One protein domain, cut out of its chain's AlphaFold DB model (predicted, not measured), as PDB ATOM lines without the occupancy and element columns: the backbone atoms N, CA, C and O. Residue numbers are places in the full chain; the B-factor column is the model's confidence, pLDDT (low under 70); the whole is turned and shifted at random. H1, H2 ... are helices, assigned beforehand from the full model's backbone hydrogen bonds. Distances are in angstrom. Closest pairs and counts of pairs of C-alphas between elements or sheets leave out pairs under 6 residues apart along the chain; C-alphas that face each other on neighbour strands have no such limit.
ATOM      1  N   ASN A 483     -51.352  42.266 182.081       73.75
ATOM      2  CA  ASN A 483     -51.656  40.980 181.449       73.75
ATOM      3  C   ASN A 483     -53.049  40.925 180.806       73.75
ATOM      4  O   ASN A 483     -53.234  40.161 179.865       73.75
ATOM      5  N   THR A 484     -54.024  41.694 181.295       80.00
ATOM      6  CA  THR A 484     -55.339  41.793 180.653       80.00
ATOM      7  C   THR A 484     -55.197  42.523 179.325       80.00
ATOM      8  O   THR A 484     -55.576  41.962 178.305       80.00
ATOM      9  N   VAL A 485     -54.537  43.686 179.294       84.25
ATOM     10  CA  VAL A 485     -54.292  44.426 178.041       84.25
ATOM     11  C   VAL A 485     -53.477  43.599 177.039       84.25
ATOM     12  O   VAL A 485     -53.869  43.495 175.882       84.25
ATOM     13  N   LYS A 486     -52.432  42.888 177.489       84.12
ATOM     14  CA  LYS A 486     -51.653  41.966 176.636       84.12
ATOM     15  C   LYS A 486     -52.482  40.821 176.040       84.12
ATOM     16  O   LYS A 486     -52.176  40.350 174.950       84.12
ATOM     17  N   LYS A 487     -53.529  40.349 176.729       86.12
ATOM     18  CA  LYS A 487     -54.460  39.358 176.158       86.12
ATOM     19  C   LYS A 487     -55.307  39.965 175.042       86.12
ATOM     20  O   LYS A 487     -55.533  39.288 174.045       86.12
ATOM     21  N   TYR A 488     -55.762  41.209 175.208       87.69
ATOM     22  CA  TYR A 488     -56.500  41.924 174.165       87.69
ATOM     23  C   TYR A 488     -55.610  42.212 172.952       87.69
ATOM     24  O   TYR A 488     -56.062  41.963 171.840       87.69
ATOM     25  N   ASP A 489     -54.356  42.621 173.167       88.56
ATOM     26  CA  ASP A 489     -53.348  42.799 172.112       88.56
ATOM     27  C   ASP A 489     -53.124  41.506 171.313       88.56
ATOM     28  O   ASP A 489     -53.337  41.460 170.103       88.56
ATOM     29  N   LYS A 490     -52.823  40.401 172.009       88.56
ATOM     30  CA  LYS A 490     -52.619  39.096 171.371       88.56
ATOM     31  C   LYS A 490     -53.838  38.650 170.557       88.56
ATOM     32  O   LYS A 490     -53.684  38.211 169.423       88.56
ATOM     33  N   LYS A 491     -55.047  38.802 171.110       89.25
ATOM     34  CA  LYS A 491     -56.294  38.447 170.414       89.25
ATOM     35  C   LYS A 491     -56.539  39.336 169.189       89.25
ATOM     36  O   LYS A 491     -57.008  38.839 168.170       89.25
ATOM     37  N   GLN A 492     -56.199  40.626 169.250       90.44
ATOM     38  CA  GLN A 492     -56.274  41.517 168.091       90.44
ATOM     39  C   GLN A 492     -55.299  41.092 166.991       90.44
ATOM     40  O   GLN A 492     -55.681  41.062 165.821       90.44
ATOM     41  N   GLN A 493     -54.057  40.761 167.353       89.44
ATOM     42  CA  GLN A 493     -53.032  40.303 166.414       89.44
ATOM     43  C   GLN A 493     -53.424  38.977 165.751       89.44
ATOM     44  O   GLN A 493     -53.288  38.855 164.536       89.44
ATOM     45  N   GLU A 494     -53.960  38.018 166.516       91.75
ATOM     46  CA  GLU A 494     -54.486  36.744 166.003       91.75
ATOM     47  C   GLU A 494     -55.619  36.974 164.992       91.75
ATOM     48  O   GLU A 494     -55.488  36.570 163.840       91.75
ATOM     49  N   LEU A 495     -56.668  37.723 165.365       91.50
ATOM     50  CA  LEU A 495     -57.802  38.004 164.472       91.50
ATOM     51  C   LEU A 495     -57.386  38.786 163.215       91.50
ATOM     52  O   LEU A 495     -57.858  38.503 162.117       91.50
ATOM     53  N   THR A 496     -56.481  39.761 163.349       90.50
ATOM     54  CA  THR A 496     -55.994  40.558 162.206       90.50
ATOM     55  C   THR A 496     -55.133  39.713 161.264       90.50
ATOM     56  O   THR A 496     -55.210  39.870 160.045       90.50
ATOM     57  N   LYS A 497     -54.324  38.797 161.813       92.38
ATOM     58  CA  LYS A 497     -53.525  37.847 161.036       92.38
ATOM     59  C   LYS A 497     -54.420  36.854 160.293       92.38
ATOM     60  O   LYS A 497     -54.232  36.680 159.094       92.38
ATOM     61  N   GLU A 498     -55.402  36.260 160.967       92.25
ATOM     62  CA  GLU A 498     -56.355  35.333 160.343       92.25
ATOM     63  C   GLU A 498     -57.147  36.008 159.217       92.25
ATOM     64  O   GLU A 498     -57.276  35.446 158.131       92.25
ATOM     65  N   LEU A 499     -57.602  37.247 159.427       93.06
ATOM     66  CA  LEU A 499     -58.295  38.028 158.401       93.06
ATOM     67  C   LEU A 499     -57.397  38.255 157.172       93.06
ATOM     68  O   LEU A 499     -57.844  38.062 156.042       93.06
ATOM     69  N   ARG A 500     -56.114  38.589 157.375       92.94
ATOM     70  CA  ARG A 500     -55.139  38.747 156.282       92.94
ATOM     71  C   ARG A 500     -54.889  37.441 155.526       92.94
ATOM     72  O   ARG A 500     -54.898  37.451 154.301       92.94
ATOM     73  N   GLU A 501     -54.702  36.327 156.230       92.69
ATOM     74  CA  GLU A 501     -54.484  35.011 155.612       92.69
ATOM     75  C   GLU A 501     -55.703  34.542 154.804       92.69
ATOM     76  O   GLU A 501     -55.553  33.961 153.729       92.69
ATOM     77  N   ILE A 502     -56.922  34.790 155.298       93.69
ATOM     78  CA  ILE A 502     -58.147  34.487 154.548       93.69
ATOM     79  C   ILE A 502     -58.276  35.406 153.334       93.69
ATOM     80  O   ILE A 502     -58.623  34.922 152.260       93.69
ATOM     81  N   GLN A 503     -57.958  36.694 153.471       93.44
ATOM     82  CA  GLN A 503     -57.976  37.634 152.351       93.44
ATOM     83  C   GLN A 503     -57.005  37.208 151.239       93.44
ATOM     84  O   GLN A 503     -57.396  37.176 150.076       93.44
ATOM     85  N   GLU A 504     -55.783  36.794 151.585       92.75
ATOM     86  CA  GLU A 504     -54.802  36.271 150.623       92.75
ATOM     87  C   GLU A 504     -55.316  35.005 149.907       92.75
ATOM     88  O   GLU A 504     -55.148  34.870 148.694       92.75
ATOM     89  N   LYS A 505     -56.018  34.109 150.617       93.00
ATOM     90  CA  LYS A 505     -56.668  32.929 150.011       93.00
ATOM     91  C   LYS A 505     -57.824  33.303 149.081       93.00
ATOM     92  O   LYS A 505     -57.941  32.722 148.005       93.00
ATOM     93  N   ILE A 506     -58.660  34.270 149.469       93.50
ATOM     94  CA  ILE A 506     -59.751  34.789 148.626       93.50
ATOM     95  C   ILE A 506     -59.180  35.380 147.336       93.50
ATOM     96  O   ILE A 506     -59.692  35.105 146.251       93.50
ATOM     97  N   ASP A 507     -58.123  36.180 147.441       92.69
ATOM     98  CA  ASP A 507     -57.499  36.807 146.279       92.69
ATOM     99  C   ASP A 507     -56.843  35.761 145.361       92.69
ATOM    100  O   ASP A 507     -57.016  35.841 144.144       92.69
ATOM    101  N   GLY A 508     -56.217  34.718 145.922       92.31
ATOM    102  CA  GLY A 508     -55.685  33.583 145.155       92.31
ATOM    103  C   GLY A 508     -56.759  32.793 144.395       92.31
ATOM    104  O   GLY A 508     -56.602  32.509 143.207       92.31
ATOM    105  N   GLU A 509     -57.895  32.494 145.029       91.56
ATOM    106  CA  GLU A 509     -59.024  31.813 144.373       91.56
ATOM    107  C   GLU A 509     -59.682  32.690 143.292       91.56
ATOM    108  O   GLU A 509     -60.071  32.204 142.225       91.56
ATOM    109  N   ARG A 510     -59.761  34.011 143.516       92.81
ATOM    110  CA  ARG A 510     -60.219  34.971 142.496       92.81
ATOM    111  C   ARG A 510     -59.272  35.023 141.302       92.81
ATOM    112  O   ARG A 510     -59.749  35.099 140.168       92.81
ATOM    113  N   GLU A 511     -57.964  34.977 141.535       91.88
ATOM    114  CA  GLU A 511     -56.956  34.939 140.477       91.88
ATOM    115  C   GLU A 511     -57.030  33.633 139.676       91.88
ATOM    116  O   GLU A 511     -57.093  33.687 138.446       91.88
ATOM    117  N   SER A 512     -57.139  32.482 140.349       89.44
ATOM    118  CA  SER A 512     -57.352  31.170 139.716       89.44
ATOM    119  C   SER A 512     -58.605  31.171 138.833       89.44
ATOM    120  O   SER A 512     -58.550  30.878 137.634       89.44
ATOM    121  N   LYS A 513     -59.735  31.644 139.374       92.44
ATOM    122  CA  LYS A 513     -60.980  31.811 138.616       92.44
ATOM    123  C   LYS A 513     -60.803  32.753 137.422       92.44
ATOM    124  O   LYS A 513     -61.346  32.488 136.346       92.44
ATOM    125  N   ALA A 514     -60.082  33.863 137.572       90.12
ATOM    126  CA  ALA A 514     -59.828  34.800 136.479       90.12
ATOM    127  C   ALA A 514     -58.944  34.183 135.381       90.12
ATOM    128  O   ALA A 514     -59.226  34.380 134.193       90.12
ATOM    129  N   LEU A 515     -57.926  33.405 135.760       90.50
ATOM    130  CA  LEU A 515     -57.044  32.682 134.847       90.50
ATOM    131  C   LEU A 515     -57.817  31.619 134.058       90.50
ATOM    132  O   LEU A 515     -57.741  31.607 132.828       90.50
ATOM    133  N   ASN A 516     -58.633  30.810 134.735       89.62
ATOM    134  CA  ASN A 516     -59.470  29.791 134.100       89.62
ATOM    135  C   ASN A 516     -60.488  30.425 133.138       89.62
ATOM    136  O   ASN A 516     -60.626  29.987 131.998       89.62
ATOM    137  N   ASN A 517     -61.125  31.536 133.531       89.00
ATOM    138  CA  ASN A 517     -62.021  32.290 132.647       89.00
ATOM    139  C   ASN A 517     -61.301  32.859 131.415       89.00
ATOM    140  O   ASN A 517     -61.849  32.854 130.310       89.00
ATOM    141  N   LYS A 518     -60.075  33.365 131.581       88.25
ATOM    142  CA  LYS A 518     -59.254  33.836 130.460       88.25
ATOM    143  C   LYS A 518     -58.908  32.680 129.519       88.25
ATOM    144  O   LYS A 518     -59.045  32.838 128.308       88.25
ATOM    145  N   ARG A 519     -58.534  31.520 130.065       86.50
ATOM    146  CA  ARG A 519     -58.213  30.314 129.297       86.50
ATOM    147  C   ARG A 519     -59.416  29.794 128.507       86.50
ATOM    148  O   ARG A 519     -59.264  29.472 127.332       86.50
ATOM    149  N   ILE A 520     -60.617  29.804 129.091       85.25
ATOM    150  CA  ILE A 520     -61.861  29.468 128.376       85.25
ATOM    151  C   ILE A 520     -62.085  30.422 127.195       85.25
ATOM    152  O   ILE A 520     -62.343  29.959 126.087       85.25
ATOM    153  N   ARG A 521     -61.918  31.738 127.383       84.12
ATOM    154  CA  ARG A 521     -62.059  32.719 126.287       84.12
ATOM    155  C   ARG A 521     -61.029  32.513 125.175       84.12
ATOM    156  O   ARG A 521     -61.353  32.697 124.005       84.12
ATOM    157  N   GLU A 522     -59.795  32.142 125.520       83.19
ATOM    158  CA  GLU A 522     -58.765  31.784 124.537       83.19
ATOM    159  C   GLU A 522     -59.186  30.547 123.730       83.19
ATOM    160  O   GLU A 522     -59.128  30.584 122.500       83.19
ATOM    161  N   LEU A 523     -59.685  29.498 124.393       79.56
ATOM    162  CA  LEU A 523     -60.189  28.287 123.734       79.56
ATOM    163  C   LEU A 523     -61.372  28.586 122.794       79.56
ATOM    164  O   LEU A 523     -61.381  28.107 121.661       79.56
ATOM    165  N   GLU A 524     -62.316  29.429 123.221       75.69
ATOM    166  CA  GLU A 524     -63.478  29.856 122.422       75.69
ATOM    167  C   GLU A 524     -63.107  30.779 121.249       75.69
ATOM    168  O   GLU A 524     -63.798  30.807 120.236       75.69
ATOM    169  N   SER A 525     -62.002  31.526 121.345       73.19
ATOM    170  CA  SER A 525     -61.538  32.395 120.254       73.19
ATOM    171  C   SER A 525     -60.865  31.637 119.101       73.19
ATOM    172  O   SER A 525     -60.790  32.152 117.985       73.19
ATOM    173  N   VAL A 526     -60.361  30.426 119.369       65.69
ATOM    174  CA  VAL A 526     -59.603  29.601 118.411       65.69
ATOM    175  C   VAL A 526     -60.511  28.647 117.625       65.69
ATOM    176  O   VAL A 526     -60.174  28.298 116.493       65.69
ATOM    177  N   ALA A 527     -61.653  28.237 118.183       59.00
ATOM    178  CA  ALA A 527     -62.629  27.379 117.513       59.00
ATOM    179  C   ALA A 527     -64.051  27.640 118.035       59.00
ATOM    180  O   ALA A 527     -64.259  27.769 119.239       59.00
ATOM    181  N   ASP A 528     -65.035  27.648 117.134       65.31
ATOM    182  CA  ASP A 528     -66.454  27.621 117.500       65.31
ATOM    183  C   ASP A 528     -66.804  26.176 117.896       65.31
ATOM    184  O   ASP A 528     -67.048  25.332 117.033       65.31
ATOM    185  N   ILE A 529     -66.664  25.846 119.187       67.69
ATOM    186  CA  ILE A 529     -66.849  24.483 119.711       67.69
ATOM    187  C   ILE A 529     -68.352  24.244 119.925       67.69
ATOM    188  O   ILE A 529     -68.926  24.828 120.850       67.69
ATOM    189  N   PRO A 530     -69.003  23.370 119.137       69.75
ATOM    190  CA  PRO A 530     -70.423  23.101 119.304       69.75
ATOM    191  C   PRO A 530     -70.689  22.342 120.608       69.75
ATOM    192  O   PRO A 530     -69.937  21.439 120.978       69.75
ATOM    193  N   THR A 531     -71.768  22.688 121.309       71.06
ATOM    194  CA  THR A 531     -72.197  21.971 122.518       71.06
ATOM    195  C   THR A 531     -72.966  20.698 122.161       71.06
ATOM    196  O   THR A 531     -73.608  20.616 121.112       71.06
ATOM    197  N   GLU A 532     -72.967  19.711 123.063       73.94
ATOM    198  CA  GLU A 532     -73.786  18.496 122.901       73.94
ATOM    199  C   GLU A 532     -75.280  18.840 122.758       73.94
ATOM    200  O   GLU A 532     -75.994  18.211 121.982       73.94
ATOM    201  N   ASP A 533     -75.734  19.904 123.427       75.88
ATOM    202  CA  ASP A 533     -77.108  20.410 123.341       75.88
ATOM    203  C   ASP A 533     -77.444  20.983 121.948       75.88
ATOM    204  O   ASP A 533     -78.514  20.719 121.388       75.88
ATOM    205  N   LEU A 534     -76.499  21.691 121.312       80.56
ATOM    206  CA  LEU A 534     -76.641  22.163 119.930       80.56
ATOM    207  C   LEU A 534     -76.701  20.985 118.949       80.56
ATOM    208  O   LEU A 534     -77.578  20.946 118.084       80.56
ATOM    209  N   LEU A 535     -75.825  19.988 119.113       83.19
ATOM    210  CA  LEU A 535     -75.850  18.768 118.305       83.19
ATOM    211  C   LEU A 535     -77.165  17.996 118.486       83.19
ATOM    212  O   LEU A 535     -77.736  17.503 117.512       83.19
ATOM    213  N   GLN A 536     -77.680  17.912 119.713       84.06
ATOM    214  CA  GLN A 536     -78.958  17.271 120.004       84.06
ATOM    215  C   GLN A 536     -80.127  18.022 119.353       84.06
ATOM    216  O   GLN A 536     -80.995  17.386 118.752       84.06
ATOM    217  N   THR A 537     -80.115  19.355 119.390       84.25
ATOM    218  CA  THR A 537     -81.115  20.208 118.730       84.25
ATOM    219  C   THR A 537     -81.087  20.029 117.207       84.25
ATOM    220  O   THR A 537     -82.131  19.833 116.581       84.25
ATOM    221  N   LEU A 538     -79.896  20.005 116.599       85.62
ATOM    222  CA  LEU A 538     -79.721  19.765 115.161       85.62
ATOM    223  C   LEU A 538     -80.159  18.348 114.754       85.62
ATOM    224  O   LEU A 538     -80.825  18.174 113.730       85.62
ATOM    225  N   ARG A 539     -79.868  17.331 115.576       86.38
ATOM    226  CA  ARG A 539     -80.348  15.952 115.369       86.38
ATOM    227  C   ARG A 539     -81.869  15.856 115.465       86.38
ATOM    228  O   ARG A 539     -82.477  15.210 114.618       86.38
ATOM    229  N   GLN A 540     -82.493  16.525 116.434       85.88
ATOM    230  CA  GLN A 540     -83.956  16.588 116.544       85.88
ATOM    231  C   GLN A 540     -84.587  17.281 115.332       85.88
ATOM    232  O   GLN A 540     -85.604  16.809 114.815       85.88
ATOM    233  N   HIS A 541     -83.979  18.366 114.840       84.38
ATOM    234  CA  HIS A 541     -84.418  19.045 113.623       84.38
ATOM    235  C   HIS A 541     -84.351  18.104 112.408       84.38
ATOM    236  O   HIS A 541     -85.354  17.921 111.716       84.38
ATOM    237  N   ARG A 542     -83.221  17.413 112.207       87.75
ATOM    238  CA  ARG A 542     -83.051  16.387 111.164       87.75
ATOM    239  C   ARG A 542     -84.088  15.267 111.280       87.75
ATOM    240  O   ARG A 542     -84.744  14.925 110.299       87.75
ATOM    241  N   ASP A 543     -84.267  14.701 112.470       87.56
ATOM    242  CA  ASP A 543     -85.189  13.584 112.697       87.56
ATOM    243  C   ASP A 543     -86.649  14.000 112.437       87.56
ATOM    244  O   ASP A 543     -87.425  13.230 111.866       87.56
ATOM    245  N   THR A 544     -87.007  15.248 112.756       85.06
ATOM    246  CA  THR A 544     -88.306  15.850 112.406       85.06
ATOM    247  C   THR A 544     -88.484  15.936 110.888       85.06
ATOM    248  O   THR A 544     -89.535  15.560 110.364       85.06
ATOM    249  N   GLY A 545     -87.439  16.335 110.163       84.25
ATOM    250  CA  GLY A 545     -87.409  16.321 108.702       84.25
ATOM    251  C   GLY A 545     -87.656  14.947 108.087       84.25
ATOM    252  O   GLY A 545     -88.442  14.809 107.144       84.25
ATOM    253  N   TRP A 546     -87.051  13.903 108.661       85.31
ATOM    254  CA  TRP A 546     -87.274  12.524 108.221       85.31
ATOM    255  C   TRP A 546     -88.722  12.083 108.432       85.31
ATOM    256  O   TRP A 546     -89.305  11.434 107.562       85.31
ATOM    257  N   LEU A 547     -89.331  12.448 109.565       84.81
ATOM    258  CA  LEU A 547     -90.736  12.141 109.838       84.81
ATOM    259  C   LEU A 547     -91.662  12.793 108.804       84.81
ATOM    260  O   LEU A 547     -92.541  12.109 108.276       84.81
ATOM    261  N   VAL A 548     -91.405  14.056 108.446       83.00
ATOM    262  CA  VAL A 548     -92.144  14.788 107.402       83.00
ATOM    263  C   VAL A 548     -92.023  14.096 106.038       83.00
ATOM    264  O   VAL A 548     -93.031  13.882 105.360       83.00
ATOM    265  N   ILE A 549     -90.815  13.683 105.637       83.31
ATOM    266  CA  ILE A 549     -90.589  12.949 104.379       83.31
ATOM    267  C   ILE A 549     -91.288  11.585 104.401       83.31
ATOM    268  O   ILE A 549     -91.966  11.214 103.440       83.31
ATOM    269  N   ARG A 550     -91.164  10.837 105.502       82.69
ATOM    270  CA  ARG A 550     -91.763   9.507 105.664       82.69
ATOM    271  C   ARG A 550     -93.284   9.560 105.604       82.69
ATOM    272  O   ARG A 550     -93.891   8.686 104.987       82.69
ATOM    273  N   ASP A 551     -93.908  10.535 106.252       82.69
ATOM    274  CA  ASP A 551     -95.363  10.659 106.237       82.69
ATOM    275  C   ASP A 551     -95.868  11.074 104.844       82.69
ATOM    276  O   ASP A 551     -96.858  10.510 104.374       82.69
ATOM    277  N   LYS A 552     -95.119  11.915 104.113       78.06
ATOM    278  CA  LYS A 552     -95.413  12.266 102.712       78.06
ATOM    279  C   LYS A 552     -95.247  11.090 101.732       78.06
ATOM    280  O   LYS A 552     -96.019  10.984 100.788       78.06
ATOM    281  N   LEU A 553     -94.280  10.194 101.957       80.94
ATOM    282  CA  LEU A 553     -94.070   8.976 101.149       80.94
ATOM    283  C   LEU A 553     -95.101   7.866 101.419       80.94
ATOM    284  O   LEU A 553     -95.265   6.980 100.586       80.94
ATOM    285  N   ASN A 554     -95.774   7.893 102.573       82.62
ATOM    286  CA  ASN A 554     -96.799   6.916 102.966       82.62
ATOM    287  C   ASN A 554     -98.235   7.455 102.793       82.62
ATOM    288  O   ASN A 554     -99.142   6.995 103.487       82.62
ATOM    289  N   ASP A 555     -98.433   8.445 101.912       74.75
ATOM    290  CA  ASP A 555     -99.725   9.075 101.591       74.75
ATOM    291  C   ASP A 555    -100.503   9.632 102.803       74.75
ATOM    292  O   ASP A 555    -101.734   9.732 102.789       74.75
ATOM    293  N   LYS A 556     -99.806  10.023 103.878       73.12
ATOM    294  CA  LYS A 556    -100.434  10.724 105.003       73.12
ATOM    295  C   LYS A 556    -100.486  12.225 104.734       73.12
ATOM    296  O   LYS A 556     -99.575  12.804 104.147       73.12
ATOM    297  N   VAL A 557    -101.551  12.869 105.210       70.75
ATOM    298  CA  VAL A 557    -101.709  14.325 105.119       70.75
ATOM    299  C   VAL A 557    -100.704  14.988 106.061       70.75
ATOM    300  O   VAL A 557    -100.825  14.854 107.276       70.75
ATOM    301  N   VAL A 558     -99.723  15.687 105.492       72.19
ATOM    302  CA  VAL A 558     -98.823  16.590 106.220       72.19
ATOM    303  C   VAL A 558     -99.374  18.004 106.075       72.19
ATOM    304  O   VAL A 558     -99.746  18.408 104.973       72.19
ATOM    305  N   ASP A 559     -99.473  18.738 107.175       76.81
ATOM    306  CA  ASP A 559     -99.936  20.120 107.177       76.81
ATOM    307  C   ASP A 559     -98.876  21.073 106.598       76.81
ATOM    308  O   ASP A 559     -97.673  20.936 106.833       76.81
ATOM    309  N   ASP A 560     -99.333  22.086 105.859       72.00
ATOM    310  CA  ASP A 560     -98.444  23.063 105.218       72.00
ATOM    311  C   ASP A 560     -97.627  23.880 106.237       72.00
ATOM    312  O   ASP A 560     -96.539  24.352 105.911       72.00
ATOM    313  N   GLN A 561     -98.098  24.009 107.487       74.88
ATOM    314  CA  GLN A 561     -97.370  24.704 108.553       74.88
ATOM    315  C   GLN A 561     -96.142  23.919 109.020       74.88
ATOM    316  O   GLN A 561     -95.055  24.491 109.055       74.88
ATOM    317  N   THR A 562     -96.266  22.622 109.316       73.56
ATOM    318  CA  THR A 562     -95.112  21.776 109.672       73.56
ATOM    319  C   THR A 562     -94.117  21.667 108.520       73.56
ATOM    320  O   THR A 562     -92.903  21.694 108.731       73.56
ATOM    321  N   LEU A 563     -94.614  21.613 107.281       76.19
ATOM    322  CA  LEU A 563     -93.758  21.559 106.101       76.19
ATOM    323  C   LEU A 563     -92.971  22.866 105.923       76.19
ATOM    324  O   LEU A 563     -91.770  22.826 105.667       76.19
ATOM    325  N   GLN A 564     -93.602  24.022 106.128       77.19
ATOM    326  CA  GLN A 564     -92.928  25.320 106.067       77.19
ATOM    327  C   GLN A 564     -91.987  25.561 107.261       77.19
ATOM    328  O   GLN A 564     -90.916  26.139 107.078       77.19
ATOM    329  N   ALA A 565     -92.345  25.085 108.457       79.19
ATOM    330  CA  ALA A 565     -91.535  25.210 109.669       79.19
ATOM    331  C   ALA A 565     -90.202  24.453 109.568       79.19
ATOM    332  O   ALA A 565     -89.172  24.981 109.981       79.19
ATOM    333  N   PHE A 566     -90.209  23.253 108.979       80.75
ATOM    334  CA  PHE A 566     -88.987  22.479 108.752       80.75
ATOM    335  C   PHE A 566     -88.184  22.983 107.543       80.75
ATOM    336  O   PHE A 566     -86.964  23.105 107.602       80.75
ATOM    337  N   THR A 567     -88.852  23.291 106.426       78.31
ATOM    338  CA  THR A 567     -88.148  23.631 105.177       78.31
ATOM    339  C   THR A 567     -87.624  25.062 105.116       78.31
ATOM    340  O   THR A 567     -86.703  25.333 104.345       78.31
ATOM    341  N   GLN A 568     -88.215  25.989 105.879       77.56
ATOM    342  CA  GLN A 568     -87.848  27.411 105.921       77.56
ATOM    343  C   GLN A 568     -87.680  28.060 104.528       77.56
ATOM    344  O   GLN A 568     -86.857  28.951 104.331       77.56
ATOM    345  N   GLY A 569     -88.468  27.619 103.540       73.50
ATOM    346  CA  GLY A 569     -88.442  28.143 102.167       73.50
ATOM    347  C   GLY A 569     -87.515  27.412 101.184       73.50
ATOM    348  O   GLY A 569     -87.498  27.775 100.009       73.50
ATOM    349  N   LEU A 570     -86.787  26.379 101.618       80.00
ATOM    350  CA  LEU A 570     -86.042  25.469 100.739       80.00
ATOM    351  C   LEU A 570     -86.935  24.316 100.233       80.00
ATOM    352  O   LEU A 570     -87.920  23.957 100.878       80.00
ATOM    353  N   PRO A 571     -86.609  23.688  99.090       82.31
ATOM    354  CA  PRO A 571     -87.175  22.391  98.727       82.31
ATOM    355  C   PRO A 571     -86.955  21.353  99.842       82.31
ATOM    356  O   PRO A 571     -85.908  21.352 100.487       82.31
ATOM    357  N   LEU A 572     -87.950  20.493 100.095       81.25
ATOM    358  CA  LEU A 572     -87.964  19.568 101.243       81.25
ATOM    359  C   LEU A 572     -86.768  18.606 101.262       81.25
ATOM    360  O   LEU A 572     -86.221  18.321 102.322       81.25
ATOM    361  N   ASP A 573     -86.372  18.134 100.088       80.75
ATOM    362  CA  ASP A 573     -85.177  17.335  99.835       80.75
ATOM    363  C   ASP A 573     -83.899  18.083 100.238       80.75
ATOM    364  O   ASP A 573     -83.139  17.589 101.070       80.75
ATOM    365  N   LEU A 574     -83.716  19.316  99.755       83.88
ATOM    366  CA  LEU A 574     -82.539  20.132 100.070       83.88
ATOM    367  C   LEU A 574     -82.489  20.567 101.541       83.88
ATOM    368  O   LEU A 574     -81.412  20.628 102.128       83.88
ATOM    369  N   ALA A 575     -83.638  20.863 102.155       83.56
ATOM    370  CA  ALA A 575     -83.718  21.193 103.578       83.56
ATOM    371  C   ALA A 575     -83.302  20.002 104.454       83.56
ATOM    372  O   ALA A 575     -82.576  20.170 105.435       83.56
ATOM    373  N   PHE A 576     -83.722  18.792 104.075       85.81
ATOM    374  CA  PHE A 576     -83.344  17.581 104.787       85.81
ATOM    375  C   PHE A 576     -81.862  17.237 104.605       85.81
ATOM    376  O   PHE A 576     -81.173  17.036 105.605       85.81
ATOM    377  N   GLU A 577     -81.340  17.260 103.374       86.00
ATOM    378  CA  GLU A 577     -79.905  17.069 103.103       86.00
ATOM    379  C   GLU A 577     -79.036  18.070 103.873       86.00
ATOM    380  O   GLU A 577     -78.036  17.688 104.484       86.00
ATOM    381  N   LYS A 578     -79.461  19.338 103.927       85.44
ATOM    382  CA  LYS A 578     -78.790  20.376 104.710       85.44
ATOM    383  C   LYS A 578     -78.781  20.054 106.209       85.44
ATOM    384  O   LYS A 578     -77.725  20.130 106.823       85.44
ATOM    385  N   SER A 579     -79.911  19.633 106.785       86.88
ATOM    386  CA  SER A 579     -79.971  19.255 108.208       86.88
ATOM    387  C   SER A 579     -79.137  18.015 108.562       86.88
ATOM    388  O   SER A 579     -78.640  17.920 109.683       86.88
ATOM    389  N   ILE A 580     -78.950  17.080 107.620       86.56
ATOM    390  CA  ILE A 580     -78.000  15.970 107.778       86.56
ATOM    391  C   ILE A 580     -76.575  16.525 107.838       86.56
ATOM    392  O   ILE A 580     -75.899  16.289 108.837       86.56
ATOM    393  N   SER A 581     -76.165  17.303 106.825       86.12
ATOM    394  CA  SER A 581     -74.818  17.893 106.759       86.12
ATOM    395  C   SER A 581     -74.511  18.708 108.008       86.12
ATOM    396  O   SER A 581     -73.487  18.488 108.626       86.12
ATOM    397  N   GLU A 582     -75.423  19.573 108.455       84.94
ATOM    398  CA  GLU A 582     -75.218  20.395 109.653       84.94
ATOM    399  C   GLU A 582     -75.043  19.550 110.923       84.94
ATOM    400  O   GLU A 582     -74.178  19.850 111.748       84.94
ATOM    401  N   SER A 583     -75.821  18.470 111.076       84.81
ATOM    402  CA  SER A 583     -75.688  17.551 112.214       84.81
ATOM    403  C   SER A 583     -74.387  16.738 112.178       84.81
ATOM    404  O   SER A 583     -73.776  16.526 113.227       84.81
ATOM    405  N   ASP A 584     -73.945  16.319 110.991       84.75
ATOM    406  CA  ASP A 584     -72.727  15.528 110.800       84.75
ATOM    407  C   ASP A 584     -71.476  16.413 110.903       84.75
ATOM    408  O   ASP A 584     -70.551  16.077 111.638       84.75
ATOM    409  N   ASP A 585     -71.479  17.595 110.281       84.00
ATOM    410  CA  ASP A 585     -70.407  18.592 110.359       84.00
ATOM    411  C   ASP A 585     -70.191  19.051 111.807       84.00
ATOM    412  O   ASP A 585     -69.051  19.189 112.262       84.00
ATOM    413  N   THR A 586     -71.276  19.231 112.564       83.12
ATOM    414  CA  THR A 586     -71.219  19.556 113.994       83.12
ATOM    415  C   THR A 586     -70.647  18.393 114.806       83.12
ATOM    416  O   THR A 586     -69.752  18.609 115.623       83.12
ATOM    417  N   ALA A 587     -71.072  17.151 114.548       80.81
ATOM    418  CA  ALA A 587     -70.531  15.971 115.225       80.81
ATOM    419  C   ALA A 587     -69.039  15.730 114.912       80.81
ATOM    420  O   ALA A 587     -68.254  15.423 115.812       80.81
ATOM    421  N   ASP A 588     -68.619  15.914 113.660       82.19
ATOM    422  CA  ASP A 588     -67.226  15.770 113.228       82.19
ATOM    423  C   ASP A 588     -66.337  16.900 113.757       82.19
ATOM    424  O   ASP A 588     -65.150  16.691 114.025       82.19
ATOM    425  N   THR A 589     -66.888  18.103 113.920       78.81
ATOM    426  CA  THR A 589     -66.195  19.226 114.567       78.81
ATOM    427  C   THR A 589     -66.033  18.966 116.064       78.81
ATOM    428  O   THR A 589     -64.919  19.068 116.571       78.81
ATOM    429  N   MET A 590     -67.082  18.497 116.751       76.12
ATOM    430  CA  MET A 590     -66.997  18.073 118.156       76.12
ATOM    431  C   MET A 590     -65.988  16.938 118.366       76.12
ATOM    432  O   MET A 590     -65.266  16.938 119.356       76.12
ATOM    433  N   ARG A 591     -65.886  15.986 117.427       76.12
ATOM    434  CA  ARG A 591     -64.898  14.901 117.498       76.12
ATOM    435  C   ARG A 591     -63.466  15.394 117.287       76.12
ATOM    436  O   ARG A 591     -62.564  14.923 117.974       76.12
ATOM    437  N   ARG A 592     -63.245  16.302 116.330       75.81
ATOM    438  CA  ARG A 592     -61.921  16.893 116.058       75.81
ATOM    439  C   ARG A 592     -61.431  17.762 117.212       75.81
ATOM    440  O   ARG A 592     -60.243  17.750 117.504       75.81
ATOM    441  N   GLU A 593     -62.348  18.456 117.878       76.81
ATOM    442  CA  GLU A 593     -62.064  19.386 118.976       76.81
ATOM    443  C   GLU A 593     -62.384  18.791 120.366       76.81
ATOM    444  O   GLU A 593     -62.483  19.522 121.351       76.81
ATOM    445  N   ALA A 594     -62.527  17.462 120.473       72.44
ATOM    446  CA  ALA A 594     -62.936  16.769 121.701       72.44
ATOM    447  C   ALA A 594     -61.979  17.009 122.883       72.44
ATOM    448  O   ALA A 594     -62.421  17.120 124.024       72.44
ATOM    449  N   GLU A 595     -60.678  17.133 122.608       73.75
ATOM    450  CA  GLU A 595     -59.655  17.450 123.611       73.75
ATOM    451  C   GLU A 595     -59.859  18.858 124.197       73.75
ATOM    452  O   GLU A 595     -59.844  19.026 125.414       73.75
ATOM    453  N   LYS A 596     -60.178  19.852 123.354       75.00
ATOM    454  CA  LYS A 596     -60.477  21.225 123.796       75.00
ATOM    455  C   LYS A 596     -61.823  21.331 124.510       75.00
ATOM    456  O   LYS A 596     -61.955  22.130 125.432       75.00
ATOM    457  N   LEU A 597     -62.819  20.530 124.116       75.62
ATOM    458  CA  LEU A 597     -64.092  20.426 124.838       75.62
ATOM    459  C   LEU A 597     -63.887  19.813 126.234       75.62
ATOM    460  O   LEU A 597     -64.475  20.291 127.203       75.62
ATOM    461  N   GLY A 598     -63.016  18.806 126.348       78.62
ATOM    462  CA  GLY A 598     -62.579  18.245 127.627       78.62
ATOM    463  C   GLY A 598     -61.846  19.269 128.499       78.62
ATOM    464  O   GLY A 598     -62.201  19.429 129.664       78.62
ATOM    465  N   GLU A 599     -60.892  20.016 127.928       83.75
ATOM    466  CA  GLU A 599     -60.175  21.102 128.618       83.75
ATOM    467  C   GLU A 599     -61.146  22.194 129.095       83.75
ATOM    468  O   GLU A 599     -61.099  22.600 130.253       83.75
ATOM    469  N   LYS A 600     -62.096  22.614 128.249       83.19
ATOM    470  CA  LYS A 600     -63.129  23.594 128.611       83.19
ATOM    471  C   LYS A 600     -64.023  23.100 129.751       83.19
ATOM    472  O   LYS A 600     -64.264  23.857 130.685       83.19
ATOM    473  N   ASN A 601     -64.497  21.854 129.707       81.44
ATOM    474  CA  ASN A 601     -65.337  21.297 130.772       81.44
ATOM    475  C   ASN A 601     -64.570  21.150 132.093       81.44
ATOM    476  O   ASN A 601     -65.133  21.431 133.147       81.44
ATOM    477  N   LYS A 602     -63.283  20.779 132.037       87.62
ATOM    478  CA  LYS A 602     -62.408  20.765 133.215       87.62
ATOM    479  C   LYS A 602     -62.275  22.165 133.814       87.62
ATOM    480  O   LYS A 602     -62.543  22.338 134.993       87.62
ATOM    481  N   LEU A 603     -61.976  23.176 132.995       88.81
ATOM    482  CA  LEU A 603     -61.860  24.565 133.454       88.81
ATOM    483  C   LEU A 603     -63.174  25.115 134.030       88.81
ATOM    484  O   LEU A 603     -63.135  25.908 134.965       88.81
ATOM    485  N   ILE A 604     -64.332  24.711 133.494       87.06
ATOM    486  CA  ILE A 604     -65.647  25.060 134.059       87.06
ATOM    487  C   ILE A 604     -65.826  24.411 135.436       87.06
ATOM    488  O   ILE A 604     -66.207  25.103 136.375       87.06
ATOM    489  N   SER A 605     -65.489  23.126 135.581       86.94
ATOM    490  CA  SER A 605     -65.521  22.429 136.874       86.94
ATOM    491  C   SER A 605     -64.572  23.071 137.893       86.94
ATOM    492  O   SER A 605     -64.956  23.279 139.040       86.94
ATOM    493  N   ASP A 606     -63.356  23.439 137.479       88.81
ATOM    494  CA  ASP A 606     -62.377  24.114 138.338       88.81
ATOM    495  C   ASP A 606     -62.889  25.502 138.773       88.81
ATOM    496  O   ASP A 606     -62.704  25.905 139.920       88.81
ATOM    497  N   ILE A 607     -63.590  26.228 137.891       91.12
ATOM    498  CA  ILE A 607     -64.266  27.488 138.243       91.12
ATOM    499  C   ILE A 607     -65.387  27.251 139.258       91.12
ATOM    500  O   ILE A 607     -65.483  28.022 140.208       91.12
ATOM    501  N   GLU A 608     -66.218  26.220 139.090       90.62
ATOM    502  CA  GLU A 608     -67.289  25.892 140.043       90.62
ATOM    503  C   GLU A 608     -66.725  25.543 141.431       90.62
ATOM    504  O   GLU A 608     -67.256  26.000 142.447       90.62
ATOM    505  N   VAL A 609     -65.612  24.803 141.489       91.12
ATOM    506  CA  VAL A 609     -64.896  24.498 142.740       91.12
ATOM    507  C   VAL A 609     -64.336  25.772 143.378       91.12
ATOM    508  O   VAL A 609     -64.594  26.022 144.558       91.12
ATOM    509  N   SER A 610     -63.643  26.623 142.612       91.00
ATOM    510  CA  SER A 610     -63.154  27.916 143.113       91.00
ATOM    511  C   SER A 610     -64.298  28.840 143.551       91.00
ATOM    512  O   SER A 610     -64.154  29.567 144.527       91.00
ATOM    513  N   GLU A 611     -65.465  28.814 142.899       91.75
ATOM    514  CA  GLU A 611     -66.645  29.584 143.321       91.75
ATOM    515  C   GLU A 611     -67.204  29.116 144.665       91.75
ATOM    516  O   GLU A 611     -67.513  29.945 145.523       91.75
ATOM    517  N   GLN A 612     -67.297  27.804 144.882       91.69
ATOM    518  CA  GLN A 612     -67.707  27.255 146.175       91.69
ATOM    519  C   GLN A 612     -66.679  27.581 147.268       91.69
ATOM    520  O   GLN A 612     -67.062  28.021 148.355       91.69
ATOM    521  N   SER A 613     -65.384  27.437 146.965       91.50
ATOM    522  CA  SER A 613     -64.280  27.818 147.855       91.50
ATOM    523  C   SER A 613     -64.381  29.296 148.252       91.50
ATOM    524  O   SER A 613     -64.413  29.612 149.445       91.50
ATOM    525  N   LEU A 614     -64.582  30.196 147.282       93.56
ATOM    526  CA  LEU A 614     -64.769  31.631 147.515       93.56
ATOM    527  C   LEU A 614     -65.937  31.931 148.450       93.56
ATOM    528  O   LEU A 614     -65.746  32.667 149.410       93.56
ATOM    529  N   VAL A 615     -67.111  31.326 148.242       94.31
ATOM    530  CA  VAL A 615     -68.264  31.534 149.138       94.31
ATOM    531  C   VAL A 615     -67.935  31.101 150.569       94.31
ATOM    532  O   VAL A 615     -68.287  31.791 151.527       94.31
ATOM    533  N   THR A 616     -67.242  29.972 150.748       93.44
ATOM    534  CA  THR A 616     -66.857  29.520 152.096       93.44
ATOM    535  C   THR A 616     -65.825  30.433 152.754       93.44
ATOM    536  O   THR A 616     -65.933  30.699 153.953       93.44
ATOM    537  N   LEU A 617     -64.843  30.928 151.997       94.06
ATOM    538  CA  LEU A 617     -63.810  31.833 152.495       94.06
ATOM    539  C   LEU A 617     -64.373  33.229 152.792       94.06
ATOM    540  O   LEU A 617     -64.035  33.796 153.826       94.06
ATOM    541  N   GLU A 618     -65.269  33.749 151.952       93.56
ATOM    542  CA  GLU A 618     -65.951  35.033 152.162       93.56
ATOM    543  C   GLU A 618     -66.841  34.997 153.413       93.56
ATOM    544  O   GLU A 618     -66.789  35.924 154.217       93.56
ATOM    545  N   ASN A 619     -67.573  33.901 153.656       93.56
ATOM    546  CA  ASN A 619     -68.334  33.737 154.900       93.56
ATOM    547  C   ASN A 619     -67.413  33.724 156.134       93.56
ATOM    548  O   ASN A 619     -67.662  34.444 157.101       93.56
ATOM    549  N   LYS A 620     -66.303  32.971 156.085       93.19
ATOM    550  CA  LYS A 620     -65.313  32.961 157.178       93.19
ATOM    551  C   LYS A 620     -64.697  34.342 157.409       93.19
ATOM    552  O   LYS A 620     -64.511  34.733 158.555       93.19
ATOM    553  N   TYR A 621     -64.406  35.086 156.343       94.69
ATOM    554  CA  TYR A 621     -63.923  36.462 156.443       94.69
ATOM    555  C   TYR A 621     -64.932  37.340 157.194       94.69
ATOM    556  O   TYR A 621     -64.553  38.036 158.135       94.69
ATOM    557  N   THR A 622     -66.221  37.266 156.837       94.12
ATOM    558  CA  THR A 622     -67.268  38.049 157.514       94.12
ATOM    559  C   THR A 622     -67.460  37.658 158.981       94.12
ATOM    560  O   THR A 622     -67.696  38.533 159.813       94.12
ATOM    561  N   ASP A 623     -67.306  36.375 159.322       93.25
ATOM    562  CA  ASP A 623     -67.386  35.902 160.707       93.25
ATOM    563  C   ASP A 623     -66.238  36.481 161.554       93.25
ATOM    564  O   ASP A 623     -66.478  37.045 162.624       93.25
ATOM    565  N   ILE A 624     -64.997  36.428 161.053       92.25
ATOM    566  CA  ILE A 624     -63.823  36.985 161.746       92.25
ATOM    567  C   ILE A 624     -63.905  38.515 161.840       92.25
ATOM    568  O   ILE A 624     -63.552  39.096 162.867       92.25
ATOM    569  N   GLU A 625     -64.418  39.194 160.812       93.50
ATOM    570  CA  GLU A 625     -64.652  40.642 160.845       93.50
ATOM    571  C   GLU A 625     -65.688  41.033 161.920       93.50
ATOM    572  O   GLU A 625     -65.509  42.023 162.647       93.50
ATOM    573  N   ALA A 626     -66.742  40.229 162.091       92.81
ATOM    574  CA  ALA A 626     -67.709  40.402 163.170       92.81
ATOM    575  C   ALA A 626     -67.077  40.148 164.553       92.81
ATOM    576  O   ALA A 626     -67.321  40.919 165.488       92.81
ATOM    577  N   GLU A 627     -66.220  39.131 164.690       92.50
ATOM    578  CA  GLU A 627     -65.464  38.878 165.924       92.50
ATOM    579  C   GLU A 627     -64.502  40.021 166.271       92.50
ATOM    580  O   GLU A 627     -64.434  40.431 167.432       92.50
ATOM    581  N   LEU A 628     -63.809  40.589 165.279       91.75
ATOM    582  CA  LEU A 628     -62.941  41.756 165.452       91.75
ATOM    583  C   LEU A 628     -63.743  42.982 165.914       91.75
ATOM    584  O   LEU A 628     -63.295  43.737 166.777       91.75
ATOM    585  N   THR A 629     -64.944  43.177 165.364       91.25
ATOM    586  CA  THR A 629     -65.841  44.273 165.760       91.25
ATOM    587  C   THR A 629     -66.318  44.101 167.201       91.25
ATOM    588  O   THR A 629     -66.214  45.032 168.000       91.25
ATOM    589  N   ARG A 630     -66.738  42.890 167.576       91.44
ATOM    590  CA  ARG A 630     -67.117  42.562 168.956       91.44
ATOM    591  C   ARG A 630     -65.949  42.728 169.929       91.44
ATOM    592  O   ARG A 630     -66.127  43.272 171.015       91.44
ATOM    593  N   TRP A 631     -64.749  42.302 169.541       93.06
ATOM    594  CA  TRP A 631     -63.535  42.507 170.328       93.06
ATOM    595  C   TRP A 631     -63.265  44.001 170.573       93.06
ATOM    596  O   TRP A 631     -62.945  44.369 171.702       93.06
ATOM    597  N   LYS A 632     -63.458  44.874 169.567       89.69
ATOM    598  CA  LYS A 632     -63.319  46.336 169.734       89.69
ATOM    599  C   LYS A 632     -64.311  46.891 170.757       89.69
ATOM    600  O   LYS A 632     -63.936  47.723 171.576       89.69
ATOM    601  N   GLU A 633     -65.560  46.431 170.736       90.44
ATOM    602  CA  GLU A 633     -66.575  46.843 171.715       90.44
ATOM    603  C   GLU A 633     -66.231  46.367 173.134       90.44
ATOM    604  O   GLU A 633     -66.320  47.140 174.089       90.44
ATOM    605  N   GLU A 634     -65.796  45.111 173.282       89.69
ATOM    606  CA  GLU A 634     -65.330  44.554 174.557       89.69
ATOM    607  C   GLU A 634     -64.118  45.331 175.094       89.69
ATOM    608  O   GLU A 634     -64.084  45.673 176.274       89.69
ATOM    609  N   TRP A 635     -63.165  45.680 174.223       90.69
ATOM    610  CA  TRP A 635     -62.003  46.496 174.571       90.69
ATOM    611  C   TRP A 635     -62.400  47.879 175.092       90.69
ATOM    612  O   TRP A 635     -61.950  48.275 176.162       90.69
ATOM    613  N   VAL A 636     -63.289  48.600 174.403       89.88
ATOM    614  CA  VAL A 636     -63.768  49.916 174.866       89.88
ATOM    615  C   VAL A 636     -64.507  49.806 176.206       89.88
ATOM    616  O   VAL A 636     -64.335  50.655 177.084       89.88
ATOM    617  N   ASN A 637     -65.290  48.742 176.408       88.69
ATOM    618  CA  ASN A 637     -66.031  48.532 177.651       88.69
ATOM    619  C   ASN A 637     -65.123  48.340 178.877       88.69
ATOM    620  O   ASN A 637     -65.462  48.853 179.947       88.69
ATOM    621  N   GLU A 638     -63.965  47.688 178.736       87.31
ATOM    622  CA  GLU A 638     -62.988  47.516 179.829       87.31
ATOM    623  C   GLU A 638     -62.462  48.855 180.378       87.31
ATOM    624  O   GLU A 638     -62.154  48.972 181.564       87.31
ATOM    625  N   TRP A 639     -62.417  49.900 179.546       88.75
ATOM    626  CA  TRP A 639     -61.948  51.237 179.934       88.75
ATOM    627  C   TRP A 639     -63.074  52.196 180.343       88.75
ATOM    628  O   TRP A 639     -62.813  53.309 180.811       88.75
TER     629      TRP A 639
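What this domain is: This is residues 483 to 639 of the 973 residues of the protein "AAA_27 domain-containing protein" of Gracilibacillus boraciitolerans JCM 21714 (UniProt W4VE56). Two long helices, H1 and H5, lie side by side as one arm; at one end of it a shorter arm of H2 and H4 continues at an angle, with small H3 packed near its far end. The 157 printed residues include five named helices, H1 to H5 in order, and no named strand: all helix. The whole is extended, with a radius of gyration of the C-alphas of 29.8 A and spans of 98 by 32 by 20 A.

Where its parts are: H1, residues 483 to 526, begins at C-alpha 483 (-51.656, 40.980, 181.449) and is 64.5 A long. H2 is residues 532 to 553, 31.2 A; H3 560 to 567, 10.3 A; H4 572 to 592, 30.1 A. H5, residues 594 to 639, 67.7 A, ends at C-alpha 639 (-61.948, 51.237, 179.934).

How they stand to each other: H1 touches H5, opposite ways at a shallow tilt of 20 degrees; the closest C-alphas, Lys 513 and Ile 607, are 5.4 A apart. H2 touches H4, opposite ways at 26 degrees, a shallow tilt, closest at C-alphas 542 and 579, 5.1 A. H2 touches H3 with residues 541 to 548 alone, closest at C-alphas 545 and 566, 6.4 A. H3 and H4 touch only at the corner, C-alphas 567 and 575 closest at 5.3 A. Each O i to N i+4 pair is within hydrogen-bond range in H1 to H4, and 41 of 42 in H5.

The domain as a whole: The printed part has no cut and no long link. Residues 526 to 530 are under pLDDT 70.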